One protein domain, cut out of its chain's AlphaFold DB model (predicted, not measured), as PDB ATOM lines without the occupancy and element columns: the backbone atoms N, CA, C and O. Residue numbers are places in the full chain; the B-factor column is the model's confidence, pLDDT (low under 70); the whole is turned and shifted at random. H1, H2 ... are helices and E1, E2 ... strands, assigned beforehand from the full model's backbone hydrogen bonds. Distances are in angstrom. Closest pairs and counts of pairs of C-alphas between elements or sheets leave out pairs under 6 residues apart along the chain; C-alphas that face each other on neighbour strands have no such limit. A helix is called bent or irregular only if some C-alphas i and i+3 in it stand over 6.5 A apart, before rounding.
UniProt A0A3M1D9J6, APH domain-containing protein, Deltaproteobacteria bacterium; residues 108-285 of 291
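Overview. This is residues 108 to 285 of the 291 residues of the protein "APH domain-containing protein" of Deltaproteobacteria bacterium (UniProt A0A3M1D9J6). A short helix, H2, sits in the middle, with H1 and H3 packed together on one side of it and a helical hairpin of H4 and H5 on the other. Two small two-stranded pairings complete the body: the hairpin E2 and E3 beside H1, and E1 with E4 near the last residues of H1. The printed part has 178 residues, with five named helices and four named strands in the order H1 E1 E2 E3 E4 H2 H3 H4 H5; both sheets are antiparallel and the class is mostly helix. The whole is compact, with a radius of gyration of the C-alphas of 15.8 A, and rounded, spanning 44 by 42 by 29 A.

Arrangement. H1, residues 116 to 133, comes closest to E1, residues 155 to 157, with the C-alphas of His 131 and Ala 156, 5.4 A apart. E2, residues 167 to 170, and E3, residues 176 to 178, form an antiparallel hairpin, with N 168 and O 177 within hydrogen-bond range at 2.8 A. E4, residues 193 to 195, is the antiparallel neighbour of E1, with N 156 and O 194 at 3.0 A. H2, residues 197 to 208, is the hub, touching three other helices, and is near H1. H3, residues 221 to 233, touches H2 at a shallow tilt of 21 degrees, opposite ways, closest at the C-alphas of Leu 207 and Pro 221, 5.4 A. H1 touches H3 at a steep tilt of 39 degrees, closest at the C-alphas of Ala 124 and Tyr 232, 4.7 A. H4, residues 242 to 262, touches H2 with residues 245 to 252 alone, closest at the C-alphas of Ser 197 and Val 245, 5.5 A. H5, residues 266 to 283, touches H4 in a hairpin at a shallow tilt of 6 degrees, closest at the C-alphas of Gly 246 and Phe 283, 4.4 A. H5 also touches H2, with residues 275 to 279 alone, closest at the C-alphas of Phe 208 and Leu 275, 5.9 A. H1 is apart from H4 and H5. Every O i to N i+4 pair is within hydrogen-bond range in H1 and H3, against 5 of 8 in H2, 15 of 17 in H4 and 12 of 14 in H5.

Along the chain. H1 runs 25.6 A from C-alpha 116 at (216.643, 251.892, 322.488). H2 measures 16.2 A and H3 18.3 A. H4, 30.7 A, and H5, 25.9 A, are only just irregular: C-alphas 255 and 258 are 6.6 A apart, and C-alphas 271 and 274 are 6.9 A apart. H5 ends at C-alpha 283, (210.702, 267.474, 334.526).

Size, cuts and confidence. The two C-alphas farthest apart, those of Ala 237 and Pro 267, are 45.2 A apart. The printed part has no cut. The links H1 to E1, E3 to E4 and H2 to H3 are long. Mean pLDDT of the printed part is 90.0; residues 145 to 151, 260 and 263 to 264 are under 70.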
ATOM      1  N   GLN A 108     224.827 256.174 325.319       94.56
ATOM      2  CA  GLN A 108     224.443 257.384 324.579       94.56
ATOM      3  C   GLN A 108     224.419 257.187 323.055       94.56
ATOM      4  O   GLN A 108     223.515 257.695 322.399       94.56
ATOM      5  N   HIS A 109     225.371 256.434 322.490       94.06
ATOM      6  CA  HIS A 109     225.406 256.168 321.053       94.06
ATOM      7  C   HIS A 109     224.346 255.133 320.675       94.06
ATOM      8  O   HIS A 109     223.675 255.288 319.665       94.06
ATOM      9  N   ALA A 110     224.150 254.112 321.512       94.69
ATOM     10  CA  ALA A 110     223.130 253.091 321.289       94.69
ATOM     11  C   ALA A 110     221.698 253.611 321.420       94.69
ATOM     12  O   ALA A 110     220.802 253.122 320.745       94.69
ATOM     13  N   LEU A 111     221.481 254.657 322.215       95.69
ATOM     14  CA  LEU A 111     220.187 255.323 322.295       95.69
ATOM     15  C   LEU A 111     219.836 256.091 321.015       95.69
ATOM     16  O   LEU A 111     218.679 256.478 320.869       95.69
ATOM     17  N   ALA A 112     220.776 256.341 320.101       93.50
ATOM     18  CA  ALA A 112     220.461 256.928 318.798       93.50
ATOM     19  C   ALA A 112     219.870 255.907 317.808       93.50
ATOM     20  O   ALA A 112     219.226 256.321 316.845       93.50
ATOM     21  N   ASP A 113     220.041 254.612 318.079       93.25
ATOM     22  CA  ASP A 113     219.652 253.513 317.199       93.25
ATOM     23  C   ASP A 113     218.260 252.947 317.560       93.25
ATOM     24  O   ASP A 113     217.603 253.387 318.514       93.25
ATOM     25  N   ASP A 114     217.803 251.960 316.784       91.50
ATOM     26  CA  ASP A 114     216.609 251.165 317.087       91.50
ATOM     27  C   ASP A 114     216.823 250.257 318.313       91.50
ATOM     28  O   ASP A 114     217.949 249.962 318.714       91.50
ATOM     29  N   GLY A 115     215.727 249.812 318.936       93.38
ATOM     30  CA  GLY A 115     215.782 248.969 320.141       93.38
ATOM     31  C   GLY A 115     216.216 249.714 321.409       93.38
ATOM     32  O   GLY A 115     216.473 249.093 322.443       93.38
ATOM     33  N   TRP A 116     216.279 251.047 321.355       95.94
ATOM     34  CA  TRP A 116     216.643 251.892 322.488       95.94
ATOM     35  C   TRP A 116     215.685 251.727 323.678       95.94
ATOM     36  O   TRP A 116     216.118 251.920 324.811       95.94
ATOM     37  N   GLU A 117     214.413 251.366 323.453       97.69
ATOM     38  CA  GLU A 117     213.430 251.146 324.519       97.69
ATOM     39  C   GLU A 117     213.931 250.088 325.511       97.69
ATOM     40  O   GLU A 117     214.047 250.367 326.704       97.69
ATOM     41  N   ALA A 118     214.335 248.919 325.005       97.44
ATOM     42  CA  ALA A 118     214.848 247.829 325.829       97.44
ATOM     43  C   ALA A 118     216.161 248.203 326.539       97.44
ATOM     44  O   ALA A 118     216.422 247.755 327.655       97.44
ATOM     45  N   LEU A 119     216.996 249.041 325.917       97.69
ATOM     46  CA  LEU A 119     218.221 249.536 326.546       97.69
ATOM     47  C   LEU A 119     217.930 250.514 327.693       97.69
ATOM     48  O   LEU A 119     218.593 250.437 328.727       97.69
ATOM     49  N   CYS A 120     216.936 251.398 327.542       98.19
ATOM     50  CA  CYS A 120     216.462 252.254 328.631       98.19
ATOM     51  C   CYS A 120     215.955 251.414 329.807       98.19
ATOM     52  O   CYS A 120     216.338 251.689 330.942       98.19
ATOM     53  N   ASP A 121     215.167 250.374 329.538       98.25
ATOM     54  CA  ASP A 121     214.593 249.514 330.579       98.25
ATOM     55  C   ASP A 121     215.668 248.762 331.356       98.25
ATOM     56  O   ASP A 121     215.656 248.719 332.587       98.25
ATOM     57  N   ARG A 122     216.643 248.202 330.635       98.31
ATOM     58  CA  ARG A 122     217.761 247.482 331.244       98.31
ATOM     59  C   ARG A 122     218.651 248.410 332.061       98.31
ATOM     60  O   ARG A 122     219.023 248.047 333.171       98.31
ATOM     61  N   ALA A 123     218.955 249.610 331.561       98.56
ATOM     62  CA  ALA A 123     219.739 250.591 332.312       98.56
ATOM     63  C   ALA A 123     219.005 251.052 333.582       98.56
ATOM     64  O   ALA A 123     219.623 251.166 334.637       98.56
ATOM     65  N   ALA A 124     217.690 251.274 333.494       98.44
ATOM     66  CA  ALA A 124     216.853 251.641 334.633       98.44
ATOM     67  C   ALA A 124     216.810 250.530 335.691       98.44
ATOM     68  O   ALA A 124     217.024 250.784 336.874       98.44
ATOM     69  N   THR A 125     216.608 249.288 335.249       98.25
ATOM     70  CA  THR A 125     216.579 248.103 336.117       98.25
ATOM     71  C   THR A 125     217.935 247.865 336.782       98.25
ATOM     72  O   THR A 125     217.993 247.609 337.982       98.25
ATOM     73  N   ALA A 126     219.035 248.017 336.038       98.62
ATOM     74  CA  ALA A 126     220.388 247.919 336.578       98.62
ATOM     75  C   ALA A 126     220.657 248.989 337.648       98.62
ATOM     76  O   ALA A 126     221.161 248.663 338.720       98.62
ATOM     77  N   LEU A 127     220.279 250.249 337.398       98.62
ATOM     78  CA  LEU A 127     220.439 251.319 338.386       98.62
ATOM     79  C   LEU A 127     219.609 251.065 339.648       98.62
ATOM     80  O   LEU A 127     220.089 251.297 340.754       98.62
ATOM     81  N   ARG A 128     218.376 250.571 339.503       97.88
ATOM     82  CA  ARG A 128     217.538 250.220 340.653       97.88
ATOM     83  C   ARG A 128     218.199 249.142 341.510       97.88
ATOM     84  O   ARG A 128     218.338 249.345 342.712       97.88
ATOM     85  N   ALA A 129     218.700 248.070 340.894       98.12
ATOM     86  CA  ALA A 129     219.434 247.025 341.609       98.12
ATOM     87  C   ALA A 129     220.668 247.584 342.343       98.12
ATOM     88  O   ALA A 129     220.959 247.186 343.470       98.12
ATOM     89  N   VAL A 130     221.368 248.559 341.749       98.38
ATOM     90  CA  VAL A 130     222.454 249.283 342.428       98.38
ATOM     91  C   VAL A 130     221.930 250.035 343.651       98.38
ATOM     92  O   VAL A 130     222.484 249.861 344.731       98.38
ATOM     93  N   HIS A 131     220.869 250.832 343.534       97.75
ATOM     94  CA  HIS A 131     220.318 251.574 344.674       97.75
ATOM     95  C   HIS A 131     219.818 250.651 345.799       97.75
ATOM     96  O   HIS A 131     219.995 250.953 346.981       97.75
ATOM     97  N   GLU A 132     219.240 249.504 345.449       96.62
ATOM     98  CA  GLU A 132     218.708 248.532 346.404       96.62
ATOM     99  C   GLU A 132     219.809 247.741 347.111       96.62
ATOM    100  O   GLU A 132     219.728 247.555 348.326       96.62
ATOM    101  N   ALA A 133     220.864 247.327 346.400       97.88
ATOM    102  CA  ALA A 133     221.858 246.385 346.918       97.88
ATOM    103  C   ALA A 133     223.221 247.011 347.264       97.88
ATOM    104  O   ALA A 133     223.958 246.462 348.087       97.88
ATOM    105  N   LEU A 134     223.587 248.166 346.696       98.31
ATOM    106  CA  LEU A 134     224.892 248.774 346.957       98.31
ATOM    107  C   LEU A 134     224.976 249.241 348.410       98.31
ATOM    108  O   LEU A 134     224.156 250.016 348.902       98.31
ATOM    109  N   ARG A 135     225.998 248.757 349.116       97.75
ATOM    110  CA  ARG A 135     226.313 249.136 350.498       97.75
ATOM    111  C   ARG A 135     227.799 249.486 350.589       97.75
ATOM    112  O   ARG A 135     228.589 248.581 350.846       97.75
ATOM    113  N   PRO A 136     228.193 250.742 350.307       94.31
ATOM    114  CA  PRO A 136     229.574 251.207 350.428       94.31
ATOM    115  C   PRO A 136     230.142 250.973 351.829       94.31
ATOM    116  O   PRO A 136     229.390 250.924 352.804       94.31
ATOM    117  N   ASP A 137     231.467 250.872 351.933       96.94
ATOM    118  CA  ASP A 137     232.147 250.845 353.231       96.94
ATOM    119  C   ASP A 137     231.736 252.071 354.081       96.94
ATOM    120  O   ASP A 137     231.869 253.207 353.607       96.94
ATOM    121  N   PRO A 138     231.254 251.888 355.329       96.19
ATOM    122  CA  PRO A 138     230.886 252.994 356.209       96.19
ATOM    123  C   PRO A 138     231.985 254.049 356.392       96.19
ATOM    124  O   PRO A 138     231.673 255.234 356.484       96.19
ATOM    125  N   ALA A 139     233.266 253.665 356.389       96.88
ATOM    126  CA  ALA A 139     234.383 254.609 356.507       96.88
ATOM    127  C   ALA A 139     234.531 255.511 355.265       96.88
ATOM    128  O   ALA A 139     234.982 256.661 355.350       96.88
ATOM    129  N   LEU A 140     234.112 254.994 354.107       95.12
ATOM    130  CA  LEU A 140     234.100 255.696 352.826       95.12
ATOM    131  C   LEU A 140     232.769 256.402 352.557       95.12
ATOM    132  O   LEU A 140     232.653 257.108 351.556       95.12
ATOM    133  N   ARG A 141     231.777 256.263 353.447       94.38
ATOM    134  CA  ARG A 141     230.477 256.912 353.293       94.38
ATOM    135  C   ARG A 141     230.638 258.427 353.265       94.38
ATOM    136  O   ARG A 141     231.111 259.058 354.211       94.38
ATOM    137  N   ARG A 142     230.209 259.012 352.158       92.81
ATOM    138  CA  ARG A 142     230.034 260.448 351.957       92.81
ATOM    139  C   ARG A 142     228.611 260.685 351.490       92.81
ATOM    140  O   ARG A 142     228.229 260.219 350.410       92.81
ATOM    141  N   ASP A 143     227.851 261.349 352.350       90.25
ATOM    142  CA  ASP A 143     226.469 261.728 352.106       90.25
ATOM    143  C   ASP A 143     226.423 263.067 351.376       90.25
ATOM    144  O   ASP A 143     227.119 264.021 351.734       90.25
ATOM    145  N   HIS A 144     225.562 263.159 350.371       81.69
ATOM    146  CA  HIS A 144     225.213 264.437 349.791       81.69
ATOM    147  C   HIS A 144     224.141 265.110 350.640       81.69
ATOM    148  O   HIS A 144     222.975 264.715 350.646       81.69
ATOM    149  N   SER A 145     224.545 266.162 351.343       67.38
ATOM    150  CA  SER A 145     223.630 267.064 352.030       67.38
ATOM    151  C   SER A 145     223.021 268.035 351.012       67.38
ATOM    152  O   SER A 145     223.527 269.135 350.798       67.38
ATOM    153  N   LEU A 146     221.927 267.642 350.356       61.31
ATOM    154  CA  LEU A 146     221.029 268.631 349.756       61.31
ATOM    155  C   LEU A 146     219.941 268.947 350.765       61.31
ATOM    156  O   LEU A 146     218.910 268.283 350.821       61.31
ATOM    157  N   ALA A 147     220.175 269.995 351.556       52.03
ATOM    158  CA  ALA A 147     219.075 270.738 352.149       52.03
ATOM    159  C   ALA A 147     218.126 271.139 351.007       52.03
ATOM    160  O   ALA A 147     218.550 271.879 350.116       52.03
ATOM    161  N   GLY A 148     216.903 270.605 351.005       57.03
ATOM    162  CA  GLY A 148     215.882 270.924 350.000       57.03
ATOM    163  C   GLY A 148     215.350 269.748 349.183       57.03
ATOM    164  O   GLY A 148     214.298 269.912 348.570       57.03
ATOM    165  N   ALA A 149     215.981 268.563 349.218       61.66
ATOM    166  CA  ALA A 149     215.361 267.388 348.609       61.66
ATOM    167  C   ALA A 149     213.973 267.185 349.251       61.66
ATOM    168  O   ALA A 149     213.892 267.124 350.485       61.66
ATOM    169  N   PRO A 150     212.881 267.127 348.463       62.94
ATOM    170  CA  PRO A 150     211.568 266.831 349.010       62.94
ATOM    171  C   PRO A 150     211.680 265.554 349.841       62.94
ATOM    172  O   PRO A 150     212.274 264.583 349.371       62.94
ATOM    173  N   GLY A 151     211.124 265.535 351.057       67.00
ATOM    174  CA  GLY A 151     211.196 264.367 351.951       67.00
ATOM    175  C   GLY A 151     210.603 263.078 351.360       67.00
ATOM    176  O   GLY A 151     210.681 262.027 351.982       67.00
ATOM    177  N   THR A 152     210.020 263.164 350.163       78.19
ATOM    178  CA  THR A 152     209.459 262.077 349.366       78.19
ATOM    179  C   THR A 152     210.459 261.414 348.413       78.19
ATOM    180  O   THR A 152     210.127 260.379 347.844       78.19
ATOM    181  N   VAL A 153     211.669 261.959 348.205       87.00
ATOM    182  CA  VAL A 153     212.682 261.316 347.346       87.00
ATOM    183  C   VAL A 153     213.538 260.347 348.175       87.00
ATOM    184  O   VAL A 153     214.236 260.798 349.086       87.00
ATOM    185  N   PRO A 154     213.564 259.039 347.845       91.19
ATOM    186  CA  PRO A 154     214.362 258.061 348.580       91.19
ATOM    187  C   PRO A 154     215.863 258.378 348.578       91.19
ATOM    188  O   PRO A 154     216.422 258.848 347.580       91.19
ATOM    189  N   ILE A 155     216.525 258.058 349.691       92.88
ATOM    190  CA  ILE A 155     217.983 258.108 349.836       92.88
ATOM    191  C   ILE A 155     218.545 256.698 349.656       92.88
ATOM    192  O   ILE A 155     218.077 255.763 350.303       92.88
ATOM    193  N   ALA A 156     219.578 256.550 348.832       95.19
ATOM    194  CA  ALA A 156     220.270 255.279 348.635       95.19
ATOM    195  C   ALA A 156     221.780 255.484 348.489       95.19
ATOM    196  O   ALA A 156     222.271 256.617 348.433       95.19
ATOM    197  N   ALA A 157     222.519 254.377 348.417       97.25
ATOM    198  CA  ALA A 157     223.862 254.409 347.862       97.25
ATOM    199  C   ALA A 157     223.776 254.701 346.357       97.25
ATOM    200  O   ALA A 157     222.913 254.159 345.676       97.25
ATOM    201  N   LEU A 158     224.666 255.549 345.852       97.75
ATOM    202  CA  LEU A 158     224.611 256.093 344.497       97.75
ATOM    203  C   LEU A 158     225.793 255.612 343.659       97.75
ATOM    204  O   LEU A 158     226.907 255.464 344.168       97.75
ATOM    205  N   HIS A 159     225.592 255.495 342.351       98.38
ATOM    206  CA  HIS A 159     226.692 255.563 341.396       98.38
ATOM    207  C   HIS A 159     227.326 256.960 341.421       98.38
ATOM    208  O   HIS A 159     228.545 257.077 341.447       98.38
ATOM    209  N   GLY A 160     226.524 258.020 341.489       95.44
ATOM    210  CA  GLY A 160     226.952 259.416 341.584       95.44
ATOM    211  C   GLY A 160     227.338 260.076 340.254       95.44
ATOM    212  O   GLY A 160     227.584 261.278 340.244       95.44
ATOM    213  N   ASP A 161     227.380 259.315 339.159       96.25
ATOM    214  CA  ASP A 161     227.593 259.782 337.775       96.25
ATOM    215  C   ASP A 161     227.059 258.739 336.780       96.25
ATOM    216  O   ASP A 161     227.761 258.275 335.875       96.25
ATOM    217  N   PHE A 162     225.816 258.300 336.986       97.94
ATOM    218  CA  PHE A 162     225.153 257.300 336.149       97.94
ATOM    219  C   PHE A 162     224.712 257.876 334.791       97.94
ATOM    220  O   PHE A 162     223.550 257.816 334.385       97.94
ATOM    221  N   SER A 163     225.642 258.493 334.069       96.56
ATOM    222  CA  SER A 163     225.379 259.065 332.756       96.56
ATOM    223  C   SER A 163     225.355 257.985 331.664       96.56
ATOM    224  O   SER A 163     226.046 256.969 331.773       96.56
ATOM    225  N   PRO A 164     224.658 258.200 330.530       96.94
ATOM    226  CA  PRO A 164     224.697 257.262 329.404       96.94
ATOM    227  C   PRO A 164     226.084 257.151 328.739       96.94
ATOM    228  O   PRO A 164     226.257 256.354 327.818       96.94
ATOM    229  N   SER A 165     227.064 257.960 329.156       94.81
ATOM    230  CA  SER A 165     228.470 257.822 328.769       94.81
ATOM    231  C   SER A 165     229.207 256.772 329.615       94.81
ATOM    232  O   SER A 165     230.126 256.137 329.103       94.81
ATOM    233  N   ASN A 166     228.783 256.571 330.869       98.00
ATOM    234  CA  ASN A 166     229.364 255.622 331.832       98.00
ATOM    235  C   ASN A 166     228.627 254.274 331.863       98.00
ATOM    236  O   ASN A 166     229.127 253.293 332.411       98.00
ATOM    237  N   VAL A 167     227.462 254.202 331.220       98.50
ATOM    238  CA  VAL A 167     226.814 252.941 330.855       98.50
ATOM    239  C   VAL A 167     227.235 252.588 329.436       98.50
ATOM    240  O   VAL A 167     227.088 253.394 328.520       98.50
ATOM    241  N   LEU A 168     227.765 251.391 329.235       98.38
ATOM    242  CA  LEU A 168     228.276 250.896 327.965       98.38
ATOM    243  C   LEU A 168     227.488 249.654 327.540       98.38
ATOM    244  O   LEU A 168     226.973 248.909 328.369       98.38
ATOM    245  N   VAL A 169     227.415 249.420 326.236       97.88
ATOM    246  CA  VAL A 169     226.824 248.230 325.625       97.88
ATOM    247  C   VAL A 169     227.924 247.497 324.875       97.88
ATOM    248  O   VAL A 169     228.634 248.106 324.070       97.88
ATOM    249  N   GLN A 170     228.074 246.203 325.130       97.12
ATOM    250  CA  GLN A 170     229.024 245.366 324.406       97.12
ATOM    251  C   GLN A 170     228.442 244.922 323.063       97.12
ATOM    252  O   GLN A 170     227.317 244.418 322.996       97.12
ATOM    253  N   ALA A 171     229.204 245.093 321.984       92.25
ATOM    254  CA  ALA A 171     228.799 244.599 320.674       92.25
ATOM    255  C   ALA A 171     228.686 243.061 320.668       92.25
ATOM    256  O   ALA A 171     229.428 242.359 321.350       92.25
ATOM    257  N   GLY A 172     227.741 242.529 319.891       91.12
ATOM    258  CA  GLY A 172     227.510 241.087 319.755       91.12
ATOM    259  C   GLY A 172     226.639 240.486 320.859       91.12
ATOM    260  O   GLY A 172     225.658 239.825 320.540       91.12
ATOM    261  N   THR A 173     226.944 240.742 322.136       94.50
ATOM    262  CA  THR A 173     226.136 240.225 323.263       94.50
ATOM    263  C   THR A 173     224.999 241.162 323.655       94.50
ATOM    264  O   THR A 173     223.961 240.719 324.134       94.50
ATOM    265  N   GLY A 174     225.185 242.471 323.461       94.44
ATOM    266  CA  GLY A 174     224.271 243.482 323.979       94.44
ATOM    267  C   GLY A 174     224.350 243.640 325.498       94.44
ATOM    268  O   GLY A 174     223.487 244.302 326.072       94.44
ATOM    269  N   ASP A 175     225.341 243.052 326.173       97.56
ATOM    270  CA  ASP A 175     225.500 243.149 327.627       97.56
ATOM    271  C   ASP A 175     225.721 244.601 328.063       97.56
ATOM    272  O   ASP A 175     226.451 245.353 327.410       97.56
ATOM    273  N   LEU A 176     225.096 244.991 329.180       98.44
ATOM    274  CA  LEU A 176     225.349 246.284 329.808       98.44
ATOM    275  C   LEU A 176     226.595 246.205 330.685       98.44
ATOM    276  O   LEU A 176     226.743 245.287 331.487       98.44
ATOM    277  N   TRP A 177     227.452 247.210 330.570       98.62
ATOM    278  CA  TRP A 177     228.625 247.410 331.409       98.62
ATOM    279  C   TRP A 177     228.538 248.779 332.074       98.62
ATOM    280  O   TRP A 177     228.272 249.768 331.397       98.62
ATOM    281  N   ILE A 178     228.773 248.856 333.380       98.69
ATOM    282  CA  ILE A 178     228.781 250.124 334.121       98.69
ATOM    283  C   ILE A 178     230.204 250.394 334.611       98.69
ATOM    284  O   ILE A 178     230.841 249.532 335.228       98.69
ATOM    285  N   ILE A 179     230.707 251.586 334.303       98.12
ATOM    286  CA  ILE A 179     232.080 252.015 334.581       98.12
ATOM    287  C   ILE A 179     232.106 253.349 335.325       98.12
ATOM    288  O   ILE A 179     231.091 254.018 335.439       98.12
ATOM    289  N   ASP A 180     233.302 253.751 335.757       96.19
ATOM    290  CA  ASP A 180     233.555 255.050 336.392       96.19
ATOM    291  C   ASP A 180     232.710 255.270 337.654       96.19
ATOM    292  O   ASP A 180     231.907 256.188 337.758       96.19
ATOM    293  N   TRP A 181     232.915 254.401 338.647       97.88
ATOM    294  CA  TRP A 181     232.140 254.373 339.895       97.88
ATOM    295  C   TRP A 181     232.470 255.515 340.875       97.88
ATOM    296  O   TRP A 181     232.024 255.494 342.030       97.88
ATOM    297  N   ALA A 182     233.253 256.504 340.447       95.81
ATOM    298  CA  ALA A 182     233.414 257.760 341.165       95.81
ATOM    299  C   ALA A 182     232.149 258.625 341.015       95.81
ATOM    300  O   ALA A 182     231.357 258.462 340.089       95.81
ATOM    301  N   GLY A 183     231.943 259.554 341.948       93.06
ATOM    302  CA  GLY A 183     230.906 260.566 341.787       93.06
ATOM    303  C   GLY A 183     231.248 261.552 340.667       93.06
ATOM    304  O   GLY A 183     232.405 261.704 340.264       93.06
ATOM    305  N   ALA A 184     230.244 262.277 340.189       89.06
ATOM    306  CA  ALA A 184     230.457 263.289 339.174       89.06
ATOM    307  C   ALA A 184     231.344 264.419 339.718       89.06
ATOM    308  O   ALA A 184     231.125 264.940 340.814       89.06
ATOM    309  N   SER A 185     232.328 264.839 338.920       86.75
ATOM    310  CA  SER A 185     233.301 265.877 339.308       86.75
ATOM    311  C   SER A 185     232.677 267.229 339.676       86.75
ATOM    312  O   SER A 185     233.247 267.958 340.480       86.75
ATOM    313  N   TRP A 186     231.510 267.551 339.114       80.25
ATOM    314  CA  TRP A 186     230.753 268.777 339.388       80.25
ATOM    315  C   TRP A 186     229.888 268.701 340.655       80.25
ATOM    316  O   TRP A 186     229.204 269.665 340.983       80.25
ATOM    317  N   LEU A 187     229.857 267.553 341.339       84.81
ATOM    318  CA  LEU A 187     229.091 267.353 342.567       84.81
ATOM    319  C   LEU A 187     230.031 267.107 343.748       84.81
ATOM    320  O   LEU A 187     230.312 268.005 344.533       84.81
ATOM    321  N   ASP A 188     230.525 265.878 343.850       89.94
ATOM    322  CA  ASP A 188     231.639 265.456 344.692       89.94
ATOM    323  C   ASP A 188     232.102 264.103 344.131       89.94
ATOM    324  O   ASP A 188     231.318 263.146 344.140       89.94
ATOM    325  N   PRO A 189     233.350 263.964 343.653       91.88
ATOM    326  CA  PRO A 189     233.843 262.694 343.123       91.88
ATOM    327  C   PRO A 189     233.900 261.565 344.163       91.88
ATOM    328  O   PRO A 189     234.007 260.394 343.804       91.88
ATOM    329  N   ARG A 190     233.788 261.887 345.455       95.38
ATOM    330  CA  ARG A 190     233.739 260.918 346.556       95.38
ATOM    331  C   ARG A 190     232.311 260.582 346.981       95.38
ATOM    332  O   ARG A 190     232.139 259.879 347.972       95.38
ATOM    333  N   LEU A 191     231.294 261.087 346.282       94.62
ATOM    334  CA  LEU A 191     229.897 260.852 346.622       94.62
ATOM    335  C   LEU A 191     229.555 259.354 346.634       94.62
ATOM    336  O   LEU A 191     229.792 258.624 345.668       94.62
ATOM    337  N   THR A 192     228.928 258.916 347.727       96.81
ATOM    338  CA  THR A 192     228.476 257.526 347.883       96.81
ATOM    339  C   THR A 192     226.996 257.382 348.192       96.81
ATOM    340  O   THR A 192     226.450 256.332 347.891       96.81
ATOM    341  N   HIS A 193     226.361 258.381 348.810       95.88
ATOM    342  CA  HIS A 193     224.984 258.291 349.297       95.88
ATOM    343  C   HIS A 193     224.245 259.608 349.112       95.88
ATOM    344  O   HIS A 193     224.817 260.680 349.299       95.88
ATOM    345  N   GLY A 194     222.959 259.538 348.797       94.62
ATOM    346  CA  GLY A 194     222.115 260.716 348.651       94.62
ATOM    347  C   GLY A 194     220.784 260.393 347.977       94.62
ATOM    348  O   GLY A 194     220.456 259.219 347.799       94.62
ATOM    349  N   PRO A 195     220.009 261.422 347.600       94.12
ATOM    350  CA  PRO A 195     218.758 261.239 346.874       94.12
ATOM    351  C   PRO A 195     218.971 260.519 345.539       94.12
ATOM    352  O   PRO A 195     219.752 260.993 344.710       94.12
ATOM    353  N   ILE A 196     218.222 259.443 345.276       95.19
ATOM    354  CA  ILE A 196     218.343 258.635 344.038       95.19
ATOM    355  C   ILE A 196     218.174 259.457 342.756       95.19
ATOM    356  O   ILE A 196     218.737 259.153 341.708       95.19
ATOM    357  N   SER A 197     217.438 260.562 342.851       95.00
ATOM    358  CA  SER A 197     217.284 261.563 341.795       95.00
ATOM    359  C   SER A 197     218.605 262.140 341.275       95.00
ATOM    360  O   SER A 197     218.608 262.674 340.175       95.00
ATOM    361  N   ILE A 198     219.712 262.051 342.023       94.56
ATOM    362  CA  ILE A 198     221.036 262.452 341.531       94.56
ATOM    363  C   ILE A 198     221.437 261.555 340.361       94.56
ATOM    364  O   ILE A 198     221.727 262.069 339.282       94.56
ATOM    365  N   ASP A 199     221.363 260.233 340.526       97.56
ATOM    366  CA  ASP A 199     221.686 259.303 339.445       97.56
ATOM    367  C   ASP A 199     220.674 259.403 338.301       97.56
ATOM    368  O   ASP A 199     221.066 259.496 337.135       97.56
ATOM    369  N   LEU A 200     219.380 259.538 338.613       97.12
ATOM    370  CA  LEU A 200     218.351 259.768 337.590       97.12
ATOM    371  C   LEU A 200     218.606 261.065 336.798       97.12
ATOM    372  O   LEU A 200     218.455 261.087 335.576       97.12
ATOM    373  N   ALA A 201     219.039 262.142 337.460       94.75
ATOM    374  CA  ALA A 201     219.414 263.390 336.804       94.75
ATOM    375  C   ALA A 201     220.665 263.211 335.936       94.75
ATOM    376  O   ALA A 201     220.670 263.659 334.788       94.75
ATOM    377  N   THR A 202     221.703 262.539 336.446       94.50
ATOM    378  CA  THR A 202     222.938 262.277 335.683       94.50
ATOM    379  C   THR A 202     222.671 261.430 334.441       94.50
ATOM    380  O   THR A 202     223.319 261.647 333.418       94.50
ATOM    381  N   PHE A 203     221.655 260.561 334.468       97.50
ATOM    382  CA  PHE A 203     221.207 259.826 333.291       97.50
ATOM    383  C   PHE A 203     220.433 260.713 332.305       97.50
ATOM    384  O   PHE A 203     220.713 260.739 331.105       97.50
ATOM    385  N   VAL A 204     219.438 261.455 332.803       96.75
ATOM    386  CA  VAL A 204     218.461 262.169 331.968       96.75
ATOM    387  C   VAL A 204     219.026 263.452 331.358       96.75
ATOM    388  O   VAL A 204     218.755 263.749 330.193       96.75
ATOM    389  N   LEU A 205     219.796 264.242 332.109       92.81
ATOM    390  CA  LEU A 205     220.260 265.560 331.661       92.81
ATOM    391  C   LEU A 205     221.124 265.504 330.389       92.81
ATOM    392  O   LEU A 205     220.835 266.272 329.461       92.81
ATOM    393  N   PRO A 206     222.097 264.578 330.257       92.06
ATOM    394  CA  PRO A 206     222.855 264.400 329.022       92.06
ATOM    395  C   PRO A 206     221.996 264.170 327.777       92.06
ATOM    396  O   PRO A 206     222.355 264.640 326.698       92.06
ATOM    397  N   LEU A 207     220.825 263.532 327.916       94.31
ATOM    398  CA  LEU A 207     219.907 263.317 326.792       94.31
ATOM    399  C   LEU A 207     219.399 264.646 326.214       94.31
ATOM    400  O   LEU A 207     219.128 264.744 325.019       94.31
ATOM    401  N   PHE A 208     219.276 265.691 327.030       92.88
ATOM    402  CA  PHE A 208     218.826 267.010 326.583       92.88
ATOM    403  C   PHE A 208     219.976 267.935 326.191       92.88
ATOM    404  O   PHE A 208     219.773 268.833 325.373       92.88
ATOM    405  N   TRP A 209     221.170 267.736 326.747       88.50
ATOM    406  CA  TRP A 209     222.305 268.662 326.632       88.50
ATOM    407  C   TRP A 209     223.274 268.339 325.490       88.50
ATOM    408  O   TRP A 209     224.466 268.641 325.538       88.50
ATOM    409  N   GLN A 210     222.738 267.767 324.420       85.81
ATOM    410  CA  GLN A 210     223.503 267.387 323.240       85.81
ATOM    411  C   GLN A 210     223.866 268.594 322.376       85.81
ATOM    412  O   GLN A 210     223.104 269.558 322.242       85.81
ATOM    413  N   ARG A 211     225.032 268.531 321.729       82.69
ATOM    414  CA  ARG A 211     225.499 269.603 320.844       82.69
ATOM    415  C   ARG A 211     224.747 269.555 319.503       82.69
ATOM    416  O   ARG A 211     224.463 268.468 319.009       82.69
ATOM    417  N   PRO A 212     224.497 270.699 318.835       77.06
ATOM    418  CA  PRO A 212     223.793 270.726 317.544       77.06
ATOM    419  C   PRO A 212     224.433 269.904 316.411       77.06
ATOM    420  O   PRO A 212     223.761 269.618 315.427       77.06
ATOM    421  N   ARG A 213     225.718 269.546 316.534       83.19
ATOM    422  CA  ARG A 213     226.482 268.744 315.560       83.19
ATOM    423  C   ARG A 213     227.057 267.468 316.173       83.19
ATOM    424  O   ARG A 213     228.087 266.984 315.716       83.19
ATOM    425  N   ASP A 214     226.454 266.985 317.254       81.94
ATOM    426  CA  ASP A 214     226.836 265.695 317.811       81.94
ATOM    427  C   ASP A 214     226.502 264.589 316.790       81.94
ATOM    428  O   ASP A 214     225.342 264.511 316.370       81.94
ATOM    429  N   PRO A 215     227.478 263.778 316.335       85.31
ATOM    430  CA  PRO A 215     227.211 262.692 315.394       85.31
ATOM    431  C   PRO A 215     226.261 261.634 315.969       85.31
ATOM    432  O   PRO A 215     225.603 260.941 315.199       85.31
ATOM    433  N   TRP A 216     226.138 261.544 317.295       86.06
ATOM    434  CA  TRP A 216     225.293 260.570 317.987       86.06
ATOM    435  C   TRP A 216     224.061 261.228 318.588       86.06
ATOM    436  O   TRP A 216     223.658 260.937 319.715       86.06
ATOM    437  N   ARG A 217     223.470 262.167 317.840       90.88
ATOM    438  CA  ARG A 217     222.332 262.926 318.336       90.88
ATOM    439  C   ARG A 217     221.154 261.997 318.628       90.88
ATOM    440  O   ARG A 217     220.513 261.487 317.717       90.88
ATOM    441  N   ILE A 218     220.808 261.870 319.898       92.75
ATOM    442  CA  ILE A 218     219.701 261.072 320.398       92.75
ATOM    443  C   ILE A 218     218.381 261.735 319.965       92.75
ATOM    444  O   ILE A 218     218.081 262.859 320.408       92.75
ATOM    445  N   PRO A 219     217.572 261.077 319.115       92.94
ATOM    446  CA  PRO A 219     216.281 261.604 318.706       92.94
ATOM    447  C   PRO A 219     215.291 261.545 319.875       92.94
ATOM    448  O   PRO A 219     215.436 260.754 320.802       92.94
ATOM    449  N   ALA A 220     214.272 262.408 319.857       94.88
ATOM    450  CA  ALA A 220     213.195 262.425 320.859       94.88
ATOM    451  C   ALA A 220     213.659 262.188 322.326       94.88
ATOM    452  O   ALA A 220     213.146 261.282 322.986       94.88
ATOM    453  N   PRO A 221     214.601 262.986 322.875       95.56
ATOM    454  CA  PRO A 221     215.201 262.723 324.189       95.56
ATOM    455  C   PRO A 221     214.184 262.666 325.335       95.56
ATOM    456  O   PRO A 221     214.363 261.896 326.267       95.56
ATOM    457  N   ALA A 222     213.068 263.397 325.232       96.81
ATOM    458  CA  ALA A 222     211.979 263.321 326.205       96.81
ATOM    459  C   ALA A 222     211.298 261.942 326.251       96.81
ATOM    460  O   ALA A 222     210.911 261.506 327.327       96.81
ATOM    461  N   ARG A 223     211.173 261.248 325.110       97.25
ATOM    462  CA  ARG A 223     210.585 259.899 325.050       97.25
ATOM    463  C   ARG A 223     211.500 258.881 325.741       97.25
ATOM    464  O   ARG A 223     211.019 258.071 326.519       97.25
ATOM    465  N   ARG A 224     212.814 258.989 325.524       97.62
ATOM    466  CA  ARG A 224     213.841 258.143 326.163       97.62
ATOM    467  C   ARG A 224     213.968 258.393 327.659       97.62
ATOM    468  O   ARG A 224     213.950 257.451 328.438       97.62
ATOM    469  N   ALA A 225     214.033 259.664 328.055       97.69
ATOM    470  CA  ALA A 225     214.050 260.055 329.458       97.69
ATOM    471  C   ALA A 225     212.806 259.542 330.194       97.69
ATOM    472  O   ALA A 225     212.926 258.979 331.273       97.69
ATOM    473  N   ARG A 226     211.621 259.697 329.586       97.31
ATOM    474  CA  ARG A 226     210.365 259.179 330.134       97.31
ATOM    475  C   ARG A 226     210.408 257.663 330.300       97.31
ATOM    476  O   ARG A 226     210.184 257.199 331.407       97.31
ATOM    477  N   ARG A 227     210.784 256.923 329.250       97.50
ATOM    478  CA  ARG A 227     210.859 255.459 329.305       97.50
ATOM    479  C   ARG A 227     211.801 254.965 330.403       97.50
ATOM    480  O   ARG A 227     211.428 254.079 331.153       97.50
ATOM    481  N   PHE A 228     212.989 255.561 330.516       98.19
ATOM    482  CA  PHE A 228     213.943 255.226 331.575       98.19
ATOM    483  C   PHE A 228     213.365 255.472 332.978       98.19
ATOM    484  O   PHE A 228     213.483 254.610 333.842       98.19
ATOM    485  N   LEU A 229     212.730 256.627 333.207       97.12
ATOM    486  CA  LEU A 229     212.149 256.963 334.512       97.12
ATOM    487  C   LEU A 229     210.955 256.069 334.871       97.12
ATOM    488  O   LEU A 229     210.858 255.638 336.015       97.12
ATOM    489  N   GLU A 230     210.082 255.779 333.906       95.12
ATOM    490  CA  GLU A 230     208.949 254.857 334.075       95.12
ATOM    491  C   GLU A 230     209.459 253.445 334.399       95.12
ATOM    492  O   GLU A 230     209.110 252.903 335.438       95.12
ATOM    493  N   ALA A 231     210.402 252.903 333.619       96.38
ATOM    494  CA  ALA A 231     210.978 251.582 333.889       96.38
ATOM    495  C   ALA A 231     211.723 251.498 335.236       96.38
ATOM    496  O   ALA A 231     211.751 250.441 335.877       96.38
ATOM    497  N   TYR A 232     212.334 252.602 335.681       96.94
ATOM    498  CA  TYR A 232     212.947 252.680 337.006       96.94
ATOM    499  C   TYR A 232     211.874 252.599 338.103       96.94
ATOM    500  O   TYR A 232     212.037 251.828 339.050       96.94
ATOM    501  N   ALA A 233     210.782 253.357 337.957       94.00
ATOM    502  CA  ALA A 233     209.681 253.405 338.916       94.00
ATOM    503  C   ALA A 233     208.869 252.098 338.972       94.00
ATOM    504  O   ALA A 233     208.542 251.654 340.066       94.00
ATOM    505  N   ASP A 234     208.614 251.452 337.830       90.75
ATOM    506  CA  ASP A 234     207.725 250.283 337.698       90.75
ATOM    507  C   ASP A 234     208.123 249.067 338.551       90.75
ATOM    508  O   ASP A 234     207.292 248.209 338.832       90.75
ATOM    509  N   GLY A 235     209.391 248.955 338.946       79.25
ATOM    510  CA  GLY A 235     209.863 247.854 339.792       79.25
ATOM    511  C   GLY A 235     210.452 248.297 341.122       79.25
ATOM    512  O   GLY A 235     211.132 247.496 341.754       79.25
ATOM    513  N   ALA A 236     210.258 249.556 341.519       79.69
ATOM    514  CA  ALA A 236     210.603 249.997 342.863       79.69
ATOM    515  C   ALA A 236     209.611 249.400 343.875       79.69
ATOM    516  O   ALA A 236     208.420 249.297 343.590       79.69
ATOM    517  N   ALA A 237     210.104 249.006 345.054       73.81
ATOM    518  CA  ALA A 237     209.259 248.447 346.115       73.81
ATOM    519  C   ALA A 237     208.170 249.430 346.584       73.81
ATOM    520  O   ALA A 237     207.061 249.011 346.909       73.81
ATOM    521  N   ASP A 238     208.488 250.726 346.560       77.81
ATOM    522  CA  ASP A 238     207.570 251.819 346.858       77.81
ATOM    523  C   ASP A 238     207.266 252.622 345.592       77.81
ATOM    524  O   ASP A 238     208.138 252.822 344.739       77.81
ATOM    525  N   THR A 239     206.044 253.153 345.501       81.62
ATOM    526  CA  THR A 239     205.653 254.053 344.414       81.62
ATOM    527  C   THR A 239     206.551 255.288 344.412       81.62
ATOM    528  O   THR A 239     206.450 256.161 345.277       81.62
ATOM    529  N   LEU A 240     207.431 255.382 343.414       89.81
ATOM    530  CA  LEU A 240     208.301 256.536 343.243       89.81
ATOM    531  C   LEU A 240     207.508 257.733 342.708       89.81
ATOM    532  O   LEU A 240     207.009 257.710 341.582       89.81
ATOM    533  N   ASP A 241     207.475 258.821 343.473       91.50
ATOM    534  CA  ASP A 241     206.925 260.095 343.016       91.50
ATOM    535  C   ASP A 241     207.860 260.745 341.974       91.50
ATOM    536  O   ASP A 241     208.812 261.472 342.289       91.50
ATOM    537  N   LEU A 242     207.576 260.487 340.693       92.44
ATOM    538  CA  LEU A 242     208.320 261.063 339.573       92.44
ATOM    539  C   LEU A 242     208.221 262.592 339.516       92.44
ATOM    540  O   LEU A 242     209.131 263.238 338.988       92.44
ATOM    541  N   ARG A 243     207.168 263.199 340.072       92.06
ATOM    542  CA  ARG A 243     207.050 264.656 340.146       92.06
ATOM    543  C   ARG A 243     208.016 265.229 341.176       92.06
ATOM    544  O   ARG A 243     208.704 266.204 340.859       92.06
ATOM    545  N   ALA A 244     208.133 264.617 342.353       91.56
ATOM    546  CA  ALA A 244     209.133 264.999 343.352       91.56
ATOM    547  C   ALA A 244     210.564 264.819 342.825       91.56
ATOM    548  O   ALA A 244     211.390 265.728 342.956       91.56
ATOM    549  N   VAL A 245     210.838 263.703 342.137       92.56
ATOM    550  CA  VAL A 245     212.111 263.496 341.424       92.56
ATOM    551  C   VAL A 245     212.346 264.618 340.411       92.56
ATOM    552  O   VAL A 245     213.425 265.206 340.383       92.56
ATOM    553  N   GLY A 246     211.340 264.964 339.605       93.56
ATOM    554  CA  GLY A 246     211.422 266.049 338.630       93.56
ATOM    555  C   GLY A 246     211.733 267.408 339.255       93.56
ATOM    556  O   GLY A 246     212.593 268.131 338.748       93.56
ATOM    557  N   ALA A 247     211.078 267.746 340.367       92.56
ATOM    558  CA  ALA A 247     211.334 268.975 341.110       92.56
ATOM    559  C   ALA A 247     212.787 269.035 341.605       92.56
ATOM    560  O   ALA A 247     213.483 270.020 341.349       92.56
ATOM    561  N   HIS A 248     213.280 267.951 342.207       91.62
ATOM    562  CA  HIS A 248     214.655 267.896 342.690       91.62
ATOM    563  C   HIS A 248     215.684 267.911 341.542       91.62
ATOM    564  O   HIS A 248     216.699 268.597 341.623       91.62
ATOM    565  N   CYS A 249     215.399 267.274 340.400       91.94
ATOM    566  CA  CYS A 249     216.225 267.376 339.191       91.94
ATOM    567  C   CYS A 249     216.318 268.813 338.641       91.94
ATOM    568  O   CYS A 249     217.333 269.185 338.044       91.94
ATOM    569  N   ILE A 250     215.265 269.624 338.782       92.19
ATOM    570  CA  ILE A 250     215.286 271.046 338.399       92.19
ATOM    571  C   ILE A 250     216.170 271.842 339.360       92.19
ATOM    572  O   ILE A 250     216.973 272.655 338.899       92.19
ATOM    573  N   GLU A 251     216.062 271.580 340.660       89.62
ATOM    574  CA  GLU A 251     216.904 272.210 341.679       89.62
ATOM    575  C   GLU A 251     218.387 271.863 341.481       89.62
ATOM    576  O   GLU A 251     219.240 272.753 341.475       89.62
ATOM    577  N   LEU A 252     218.698 270.589 341.219       86.88
ATOM    578  CA  LEU A 252     220.044 270.150 340.849       86.88
ATOM    579  C   LEU A 252     220.556 270.967 339.660       86.88
ATOM    580  O   LEU A 252     221.601 271.602 339.758       86.88
ATOM    581  N   GLN A 253     219.795 271.062 338.564       88.19
ATOM    582  CA  GLN A 253     220.190 271.891 337.418       88.19
ATOM    583  C   GLN A 253     220.466 273.349 337.805       88.19
ATOM    584  O   GLN A 253     221.401 273.949 337.279       88.19
ATOM    585  N   GLU A 254     219.669 273.937 338.694       86.69
ATOM    586  CA  GLU A 254     219.861 275.313 339.169       86.69
ATOM    587  C   GLU A 254     221.178 275.512 339.896       86.69
ATOM    588  O   GLU A 254     221.840 276.525 339.670       86.69
ATOM    589  N   ARG A 255     221.595 274.521 340.683       81.88
ATOM    590  CA  ARG A 255     222.885 274.527 341.372       81.88
ATOM    591  C   ARG A 255     224.058 274.320 340.405       81.88
ATOM    592  O   ARG A 255     225.095 274.952 340.574       81.88
ATOM    593  N   LEU A 256     223.874 273.527 339.346       77.00
ATOM    594  CA  LEU A 256     224.926 273.237 338.355       77.00
ATOM    595  C   LEU A 256     225.135 274.341 337.319       77.00
ATOM    596  O   LEU A 256     226.227 274.502 336.771       77.00
ATOM    597  N   LEU A 257     224.095 275.115 337.015       78.81
ATOM    598  CA  LEU A 257     224.149 276.160 335.994       78.81
ATOM    599  C   LEU A 257     225.223 277.236 336.250       78.81
ATOM    600  O   LEU A 257     225.913 277.596 335.291       78.81
ATOM    601  N   PRO A 258     225.392 277.777 337.472       79.25
ATOM    602  CA  PRO A 258     226.459 278.726 337.778       79.25
ATOM    603  C   PRO A 258     227.856 278.175 337.499       79.25
ATOM    604  O   PRO A 258     228.665 278.864 336.881       79.25
ATOM    605  N   GLU A 259     228.132 276.936 337.900       71.19
ATOM    606  CA  GLU A 259     229.429 276.294 337.681       71.19
ATOM    607  C   GLU A 259     229.664 276.027 336.195       71.19
ATOM    608  O   GLU A 259     230.693 276.403 335.634       71.19
ATOM    609  N   ALA A 260     228.631 275.550 335.501       68.31
ATOM    610  CA  ALA A 260     228.674 275.382 334.060       68.31
ATOM    611  C   ALA A 260     228.940 276.694 333.299       68.31
ATOM    612  O   ALA A 260     229.573 276.672 332.244       68.31
ATOM    613  N   ARG A 261     228.482 277.841 333.818       71.94
ATOM    614  CA  ARG A 261     228.741 279.172 333.238       71.94
ATOM    615  C   ARG A 261     230.175 279.652 333.453       71.94
ATOM    616  O   ARG A 261     230.657 280.410 332.619       71.94
ATOM    617  N   ARG A 262     230.865 279.218 334.514       73.44
ATOM    618  CA  ARG A 262     232.274 279.594 334.768       73.44
ATOM    619  C   ARG A 262     233.230 279.017 333.726       73.44
ATOM    620  O   ARG A 262     234.282 279.589 333.475       73.44
ATOM    621  N   HIS A 263     232.842 277.913 333.096       66.31
ATOM    622  CA  HIS A 263     233.684 277.160 332.167       66.31
ATOM    623  C   HIS A 263     233.341 277.371 330.691       66.31
ATOM    624  O   HIS A 263     233.920 276.724 329.820       66.31
ATOM    625  N   VAL A 264     232.383 278.248 330.384       66.94
ATOM    626  CA  VAL A 264     231.888 278.436 329.020       66.94
ATOM    627  C   VAL A 264     231.837 279.919 328.702       66.94
ATOM    628  O   VAL A 264     231.359 280.728 329.493       66.94
ATOM    629  N   SER A 265     232.299 280.285 327.507       73.50
ATOM    630  CA  SER A 265     232.182 281.657 327.016       73.50
ATOM    631  C   SER A 265     230.718 282.124 327.010       73.50
ATOM    632  O   SER A 265     229.794 281.323 326.841       73.50
ATOM    633  N   ARG A 266     230.483 283.436 327.141       72.38
ATOM    634  CA  ARG A 266     229.134 284.038 327.081       72.38
ATOM    635  C   ARG A 266     228.273 283.514 325.911       72.38
ATOM    636  O   ARG A 266     227.135 283.117 326.169       72.38
ATOM    637  N   PRO A 267     228.781 283.426 324.663       73.56
ATOM    638  CA  PRO A 267     228.028 282.834 323.554       73.56
ATOM    639  C   PRO A 267     227.673 281.356 323.776       73.56
ATOM    640  O   PRO A 267     226.556 280.933 323.481       73.56
ATOM    641  N   GLY A 268     228.592 280.568 324.339       71.19
ATOM    642  CA  GLY A 268     228.338 279.161 324.648       71.19
ATOM    643  C   GLY A 268     227.319 278.968 325.775       71.19
ATOM    644  O   GLY A 268     226.556 278.005 325.742       71.19
ATOM    645  N   ALA A 269     227.245 279.893 326.737       71.25
ATOM    646  CA  ALA A 269     226.217 279.879 327.776       71.25
ATOM    647  C   ALA A 269     224.815 280.149 327.197       71.25
ATOM    648  O   ALA A 269     223.866 279.439 327.532       71.25
ATOM    649  N   LEU A 270     224.687 281.120 326.283       73.25
ATOM    650  CA  LEU A 270     223.422 281.423 325.600       73.25
ATOM    651  C   LEU A 270     222.934 280.249 324.743       73.25
ATOM    652  O   LEU A 270     221.756 279.904 324.792       73.25
ATOM    653  N   ALA A 271     223.841 279.570 324.035       75.56
ATOM    654  CA  ALA A 271     223.505 278.397 323.227       75.56
ATOM    655  C   ALA A 271     222.965 277.207 324.053       75.56
ATOM    656  O   ALA A 271     222.281 276.341 323.511       75.56
ATOM    657  N   ARG A 272     223.250 277.157 325.363       74.62
ATOM    658  CA  ARG A 272     222.788 276.094 326.275       74.62
ATOM    659  C   ARG A 272     221.437 276.381 326.918       74.62
ATOM    660  O   ARG A 272     220.773 275.446 327.359       74.62
ATOM    661  N   TRP A 273     221.012 277.643 326.962       81.88
ATOM    662  CA  TRP A 273     219.764 278.027 327.624       81.88
ATOM    663  C   TRP A 273     218.524 277.294 327.080       81.88
ATOM    664  O   TRP A 273     217.743 276.794 327.891       81.88
ATOM    665  N   PRO A 274     218.358 277.103 325.754       85.00
ATOM    666  CA  PRO A 274     217.241 276.319 325.230       85.00
ATOM    667  C   PRO A 274     217.254 274.854 325.690       85.00
ATOM    668  O   PRO A 274     216.196 274.268 325.909       85.00
ATOM    669  N   LEU A 275     218.439 274.258 325.870       86.19
ATOM    670  CA  LEU A 275     218.587 272.861 326.297       86.19
ATOM    671  C   LEU A 275     218.153 272.686 327.757       86.19
ATOM    672  O   LEU A 275     217.429 271.749 328.086       86.19
ATOM    673  N   VAL A 276     218.528 273.643 328.605       86.88
ATOM    674  CA  VAL A 276     218.125 273.730 330.018       86.88
ATOM    675  C   VAL A 276     216.623 273.994 330.147       86.88
ATOM    676  O   VAL A 276     215.939 273.371 330.954       86.88
ATOM    677  N   ALA A 277     216.074 274.894 329.329       91.12
ATOM    678  CA  ALA A 277     214.636 275.148 329.306       91.12
ATOM    679  C   ALA A 277     213.852 273.882 328.920       91.12
ATOM    680  O   ALA A 277     212.824 273.581 329.526       91.12
ATOM    681  N   ARG A 278     214.367 273.105 327.958       93.31
ATOM    682  CA  ARG A 278     213.757 271.849 327.512       93.31
ATOM    683  C   ARG A 278     213.788 270.759 328.586       93.31
ATOM    684  O   ARG A 278     212.763 270.110 328.783       93.31
ATOM    685  N   SER A 279     214.909 270.566 329.288       93.69
ATOM    686  CA  SER A 279     214.983 269.609 330.404       93.69
ATOM    687  C   SER A 279     214.053 270.015 331.548       93.69
ATOM    688  O   SER A 279     213.301 269.187 332.051       93.69
ATOM    689  N   ARG A 280     214.000 271.303 331.912       94.75
ATOM    690  CA  ARG A 280     213.053 271.808 332.926       94.75
ATOM    691  C   ARG A 280     211.598 271.594 332.536       94.75
ATOM    692  O   ARG A 280     210.801 271.161 333.361       94.75
ATOM    693  N   TRP A 281     211.243 271.901 331.288       96.19
ATOM    694  CA  TRP A 281     209.895 271.662 330.777       96.19
ATOM    695  C   TRP A 281     209.514 270.184 330.876       96.19
ATOM    696  O   TRP A 281     208.390 269.873 331.260       96.19
ATOM    697  N   PHE A 282     210.458 269.285 330.582       96.81
ATOM    698  CA  PHE A 282     210.257 267.847 330.716       96.81
ATOM    699  C   PHE A 282     209.986 267.446 332.172       96.81
ATOM    700  O   PHE A 282     208.949 266.845 332.442       96.81
ATOM    701  N   PHE A 283     210.853 267.835 333.112       95.88
ATOM    702  CA  PHE A 283     210.702 267.474 334.526       95.88
ATOM    703  C   PHE A 283     209.420 268.027 335.163       95.88
ATOM    704  O   PHE A 283     208.801 267.349 335.973       95.88
ATOM    705  N   ARG A 284     208.960 269.216 334.749       94.88
ATOM    706  CA  ARG A 284     207.677 269.791 335.203       94.88
ATOM    707  C   ARG A 284     206.443 269.015 334.728       94.88
ATOM    708  O   ARG A 284     205.354 269.278 335.225       94.88
ATOM    709  N   ARG A 285     206.592 268.128 333.740       95.06
ATOM    710  CA  ARG A 285     205.513 267.326 333.136       95.06
ATOM    711  C   ARG A 285     205.637 265.832 333.436       95.06
ATOM    712  O   ARG A 285     205.055 265.010 332.721       95.06
TER     713      ARG A 285